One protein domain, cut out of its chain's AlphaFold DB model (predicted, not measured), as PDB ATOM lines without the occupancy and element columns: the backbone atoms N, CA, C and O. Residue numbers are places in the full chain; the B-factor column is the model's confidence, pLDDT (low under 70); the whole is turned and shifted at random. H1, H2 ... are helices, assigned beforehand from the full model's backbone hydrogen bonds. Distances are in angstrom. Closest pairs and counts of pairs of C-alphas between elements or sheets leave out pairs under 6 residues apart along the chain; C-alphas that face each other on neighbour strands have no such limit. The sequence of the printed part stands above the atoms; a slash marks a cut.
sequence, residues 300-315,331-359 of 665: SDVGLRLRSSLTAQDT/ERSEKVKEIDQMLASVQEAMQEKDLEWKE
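What this domain is: This is residues 300 to 315 and 331 to 359 of the 665 residues of the protein "Hypothetical protein" of Symbiodinium sp. CCMP2592 (UniProt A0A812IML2). Two straight helices lie side by side in one flat layer, nearly parallel in line but running opposite ways, with a gap between them and few contacts. The longer one, H2, makes the length, and its last residues, 348 to 359, stick out past H1. The printed part has 45 residues, with two named helices in the order H1, H2 and no named strand; the class is all helix. It is loose, with a radius of gyration of the C-alphas of 13.2 A, and spans 42 by 21 by 6 A.

Where its parts are: H1 holds residues 300 to 315, from C-alpha 300 at (31.048, 28.236, 111.218), and is 22.6 A long from first to last C-alpha. H2 holds residues 331 to 359 and is 42.4 A long, from C-alpha 331 at (27.951, 16.345, 136.647) to C-alpha 359 at (24.274, 15.002, 94.459).

How they stand to each other: H1 and H2 are close but not clearly touching; their closest C-alphas, those of Gly 303 and Leu 343, are 8.0 A apart. They run opposite ways at a shallow tilt of 5 degrees. In H1 and H2 every O i to N i+4 pair is within hydrogen-bond range.

The domain as a whole: The C-alphas farthest apart, those of Thr 315 and Glu 359, are 43.0 A apart. Residues 316 to 330 are not printed, and C-alphas 315 and 331 are 16.1 A apart across this cut. The mean pLDDT of the printed part is 73.1, with six residues under 70: 301, 303, 309, 314, 332 and 357.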
ATOM      1  N   SER A 300      29.763  28.564 110.581       71.38
ATOM      2  CA  SER A 300      31.048  28.236 111.218       71.38
ATOM      3  C   SER A 300      31.464  29.290 112.257       71.38
ATOM      4  O   SER A 300      31.830  28.955 113.385       71.38
ATOM      5  N   ASP A 301      31.294  30.578 111.937       68.19
ATOM      6  CA  ASP A 301      31.564  31.693 112.856       68.19
ATOM      7  C   ASP A 301      30.612  31.721 114.068       68.19
ATOM      8  O   ASP A 301      30.963  32.259 115.123       68.19
ATOM      9  N   VAL A 302      29.391  31.190 113.933       71.69
ATOM     10  CA  VAL A 302      28.457  31.002 115.057       71.69
ATOM     11  C   VAL A 302      28.914  29.838 115.934       71.69
ATOM     12  O   VAL A 302      28.984  30.006 117.150       71.69
ATOM     13  N   GLY A 303      29.324  28.712 115.340       68.88
ATOM     14  CA  GLY A 303      29.898  27.579 116.073       68.88
ATOM     15  C   GLY A 303      31.147  27.963 116.876       68.88
ATOM     16  O   GLY A 303      31.257  27.626 118.054       68.88
ATOM     17  N   LEU A 304      32.049  28.756 116.287       71.88
ATOM     18  CA  LEU A 304      33.234  29.283 116.976       71.88
ATOM     19  C   LEU A 304      32.875  30.215 118.141       71.88
ATOM     20  O   LEU A 304      33.512  30.161 119.194       71.88
ATOM     21  N   ARG A 305      31.849  31.059 117.978       70.75
ATOM     22  CA  ARG A 305      31.369  31.944 119.050       70.75
ATOM     23  C   ARG A 305      30.730  31.173 120.197       70.75
ATOM     24  O   ARG A 305      31.001  31.507 121.345       70.75
ATOM     25  N   LEU A 306      29.936  30.147 119.900       71.25
ATOM     26  CA  LEU A 306      29.341  29.281 120.918       71.25
ATOM     27  C   LEU A 306      30.420  28.534 121.704       71.25
ATOM     28  O   LEU A 306      30.407  28.599 122.928       71.25
ATOM     29  N   ARG A 307      31.419  27.947 121.026       71.31
ATOM     30  CA  ARG A 307      32.570  27.321 121.703       71.31
ATOM     31  C   ARG A 307      33.328  28.314 122.575       71.31
ATOM     32  O   ARG A 307      33.573  28.035 123.737       71.31
ATOM     33  N   SER A 308      33.635  29.505 122.057       71.38
ATOM     34  CA  SER A 308      34.323  30.534 122.846       71.38
ATOM     35  C   SER A 308      33.505  31.012 124.050       71.38
ATOM     36  O   SER A 308      34.102  31.377 125.061       71.38
ATOM     37  N   SER A 309      32.175  31.057 123.942       69.88
ATOM     38  CA  SER A 309      31.283  31.421 125.045       69.88
ATOM     39  C   SER A 309      31.235  30.322 126.102       69.88
ATOM     40  O   SER A 309      31.318  30.637 127.284       69.88
ATOM     41  N   LEU A 310      31.172  29.056 125.683       70.31
ATOM     42  CA  LEU A 310      31.230  27.897 126.574       70.31
ATOM     43  C   LEU A 310      32.562  27.842 127.318       70.31
ATOM     44  O   LEU A 310      32.559  27.772 128.536       70.31
ATOM     45  N   THR A 311      33.697  28.011 126.631       74.69
ATOM     46  CA  THR A 311      35.018  28.037 127.286       74.69
ATOM     47  C   THR A 311      35.156  29.203 128.272       74.69
ATOM     48  O   THR A 311      35.812  29.072 129.305       74.69
ATOM     49  N   ALA A 312      34.550  30.357 127.973       72.19
ATOM     50  CA  ALA A 312      34.545  31.510 128.873       72.19
ATOM     51  C   ALA A 312      33.666  31.271 130.110       72.19
ATOM     52  O   ALA A 312      34.094  31.569 131.221       72.19
ATOM     53  N   GLN A 313      32.474  30.695 129.927       72.88
ATOM     54  CA  GLN A 313      31.604  30.281 131.029       72.88
ATOM     55  C   GLN A 313      32.262  29.186 131.868       72.88
ATOM     56  O   GLN A 313      32.217  29.257 133.089       72.88
ATOM     57  N   ASP A 314      32.957  28.241 131.238       68.25
ATOM     58  CA  ASP A 314      33.704  27.197 131.928       68.25
ATOM     59  C   ASP A 314      34.830  27.771 132.789       68.25
ATOM     60  O   ASP A 314      34.990  27.364 133.935       68.25
ATOM     61  N   THR A 315      35.584  28.745 132.281       73.75
ATOM     62  CA  THR A 315      36.663  29.382 133.053       73.75
ATOM     63  C   THR A 315      36.154  30.328 134.143       73.75
ATOM     64  O   THR A 315      36.861  30.571 135.118       73.75
ATOM     65  N   GLU A 331      29.175  15.976 137.388       75.06
ATOM     66  CA  GLU A 331      27.951  16.345 136.647       75.06
ATOM     67  C   GLU A 331      28.239  17.399 135.559       75.06
ATOM     68  O   GLU A 331      27.756  17.312 134.426       75.06
ATOM     69  N   ARG A 332      29.105  18.376 135.855       67.25
ATOM     70  CA  ARG A 332      29.554  19.373 134.873       67.25
ATOM     71  C   ARG A 332      30.359  18.750 133.734       67.25
ATOM     72  O   ARG A 332      30.129  19.094 132.575       67.25
ATOM     73  N   SER A 333      31.302  17.862 134.042       76.69
ATOM     74  CA  SER A 333      32.094  17.148 133.028       76.69
ATOM     75  C   SER A 333      31.190  16.357 132.081       76.69
ATOM     76  O   SER A 333      31.417  16.325 130.870       76.69
ATOM     77  N   GLU A 334      30.116  15.778 132.614       78.69
ATOM     78  CA  GLU A 334      29.103  15.075 131.835       78.69
ATOM     79  C   GLU A 334      28.292  16.031 130.941       78.69
ATOM     80  O   GLU A 334      28.143  15.772 129.746       78.69
ATOM     81  N   LYS A 335      27.877  17.194 131.459       75.19
ATOM     82  CA  LYS A 335      27.166  18.225 130.679       75.19
ATOM     83  C   LYS A 335      28.015  18.842 129.567       75.19
ATOM     84  O   LYS A 335      27.504  19.083 128.475       75.19
ATOM     85  N   VAL A 336      29.306  19.073 129.803       73.94
ATOM     86  CA  VAL A 336      30.234  19.561 128.765       73.94
ATOM     87  C   VAL A 336      30.396  18.517 127.658       73.94
ATOM     88  O   VAL A 336      30.313  18.864 126.480       73.94
ATOM     89  N   LYS A 337      30.522  17.230 128.013       78.50
ATOM     90  CA  LYS A 337      30.553  16.133 127.030       78.50
ATOM     91  C   LYS A 337      29.258  16.038 126.221       78.50
ATOM     92  O   LYS A 337      29.325  15.843 125.010       78.50
ATOM     93  N   GLU A 338      28.100  16.217 126.858       76.75
ATOM     94  CA  GLU A 338      26.790  16.238 126.191       76.75
ATOM     95  C   GLU A 338      26.706  17.385 125.162       76.75
ATOM     96  O   GLU A 338      26.258  17.194 124.029       76.75
ATOM     97  N   ILE A 339      27.216  18.569 125.514       71.69
ATOM     98  CA  ILE A 339      27.270  19.731 124.618       71.69
ATOM     99  C   ILE A 339      28.240  19.506 123.452       71.69
ATOM    100  O   ILE A 339      27.893  19.808 122.306       71.69
ATOM    101  N   ASP A 340      29.425  18.951 123.706       73.88
ATOM    102  CA  ASP A 340      30.391  18.620 122.653       73.88
ATOM    103  C   ASP A 340      29.827  17.582 121.672       73.88
ATOM    104  O   ASP A 340      30.016  17.701 120.455       73.88
ATOM    105  N   GLN A 341      29.061  16.612 122.174       80.62
ATOM    106  CA  GLN A 341      28.387  15.608 121.356       80.62
ATOM    107  C   GLN A 341      27.272  16.220 120.490       80.62
ATOM    108  O   GLN A 341      27.178  15.910 119.299       80.62
ATOM    109  N   MET A 342      26.479  17.153 121.032       73.94
ATOM    110  CA  MET A 342      25.492  17.909 120.247       73.94
ATOM    111  C   MET A 342      26.154  18.767 119.159       73.94
ATOM    112  O   MET A 342      25.670  18.821 118.027       73.94
ATOM    113  N   LEU A 343      27.280  19.417 119.467       72.06
ATOM    114  CA  LEU A 343      28.032  20.215 118.494       72.06
ATOM    115  C   LEU A 343      28.615  19.359 117.362       72.06
ATOM    116  O   LEU A 343      28.611  19.802 116.210       72.06
ATOM    117  N   ALA A 344      29.088  18.151 117.670       77.50
ATOM    118  CA  ALA A 344      29.553  17.199 116.668       77.50
ATOM    119  C   ALA A 344      28.409  16.751 115.740       77.50
ATOM    120  O   ALA A 344      28.559  16.818 114.521       77.50
ATOM    121  N   SER A 345      27.239  16.422 116.299       76.56
ATOM    122  CA  SER A 345      26.051  16.032 115.524       76.56
ATOM    123  C   SER A 345      25.577  17.135 114.565       76.56
ATOM    124  O   SER A 345      25.277  16.869 113.402       76.56
ATOM    125  N   VAL A 346      25.583  18.401 115.003       71.69
ATOM    126  CA  VAL A 346      25.253  19.542 114.129       71.69
ATOM    127  C   VAL A 346      26.269  19.682 112.990       71.69
ATOM    128  O   VAL A 346      25.897  19.988 111.856       71.69
ATOM    129  N   GLN A 347      27.552  19.450 113.271       74.12
ATOM    130  CA  GLN A 347      28.612  19.536 112.271       74.12
ATOM    131  C   GLN A 347      28.515  18.410 111.225       74.12
ATOM    132  O   GLN A 347      28.754  18.667 110.044       74.12
ATOM    133  N   GLU A 348      28.119  17.204 111.630       78.94
ATOM    134  CA  GLU A 348      27.850  16.074 110.730       78.94
ATOM    135  C   GLU A 348      26.612  16.321 109.857       78.94
ATOM    136  O   GLU A 348      26.708  16.224 108.633       78.94
ATOM    137  N   ALA A 349      25.494  16.769 110.439       74.31
ATOM    138  CA  ALA A 349      24.281  17.110 109.687       74.31
ATOM    139  C   ALA A 349      24.530  18.216 108.640       74.31
ATOM    140  O   ALA A 349      23.956  18.212 107.548       74.31
ATOM    141  N   MET A 350      25.424  19.165 108.941       70.00
ATOM    142  CA  MET A 350      25.860  20.177 107.974       70.00
ATOM    143  C   MET A 350      26.637  19.577 106.796       70.00
ATOM    144  O   MET A 350      26.472  20.039 105.667       70.00
ATOM    145  N   GLN A 351      27.494  18.585 107.043       76.19
ATOM    146  CA  GLN A 351      28.262  17.914 105.990       76.19
ATOM    147  C   GLN A 351      27.368  17.030 105.118       76.19
ATOM    148  O   GLN A 351      27.510  17.049 103.897       76.19
ATOM    149  N   GLU A 352      26.415  16.329 105.726       77.75
ATOM    150  CA  GLU A 352      25.419  15.513 105.027       77.75
ATOM    151  C   GLU A 352      24.560  16.365 104.083       77.75
ATOM    152  O   GLU A 352      24.457  16.063 102.894       77.75
ATOM    153  N   LYS A 353      24.045  17.511 104.552       72.06
ATOM    154  CA  LYS A 353      23.291  18.444 103.696       72.06
ATOM    155  C   LYS A 353      24.133  19.030 102.562       72.06
ATOM    156  O   LYS A 353      23.608  19.270 101.476       72.06
ATOM    157  N   ASP A 354      25.431  19.248 102.783       72.62
ATOM    158  CA  ASP A 354      26.352  19.702 101.733       72.62
ATOM    159  C   ASP A 354      26.601  18.621 100.662       72.62
ATOM    160  O   ASP A 354      26.831  18.961  99.496       72.62
ATOM    161  N   LEU A 355      26.542  17.339 101.043       76.75
ATOM    162  CA  LEU A 355      26.663  16.182 100.149       76.75
ATOM    163  C   LEU A 355      25.372  15.925  99.360       76.75
ATOM    164  O   LEU A 355      25.441  15.878  98.134       76.75
ATOM    165  N   GLU A 356      24.208  15.882 100.017       72.94
ATOM    166  CA  GLU A 356      22.897  15.744  99.352       72.94
ATOM    167  C   GLU A 356      22.696  16.819  98.270       72.94
ATOM    168  O   GLU A 356      22.205  16.556  97.171       72.94
ATOM    169  N   TRP A 357      23.120  18.055  98.548       62.84
ATOM    170  CA  TRP A 357      23.032  19.149  97.582       62.84
ATOM    171  C   TRP A 357      24.005  19.018  96.409       62.84
ATOM    172  O   TRP A 357      23.664  19.406  95.290       62.84
ATOM    173  N   LYS A 358      25.207  18.474  96.635       70.06
ATOM    174  CA  LYS A 358      26.155  18.163  95.553       70.06
ATOM    175  C   LYS A 358      25.619  17.050  94.652       70.06
ATOM    176  O   LYS A 358      25.820  17.107  93.441       70.06
ATOM    177  N   GLU A 359      24.927  16.069  95.220       72.81
ATOM    178  CA  GLU A 359      24.274  15.002  94.459       72.81
ATOM    179  C   GLU A 359      23.092  15.527  93.638       72.81
ATOM    180  O   GLU A 359      23.004  15.226  92.448       72.81
TER     181      GLU A 359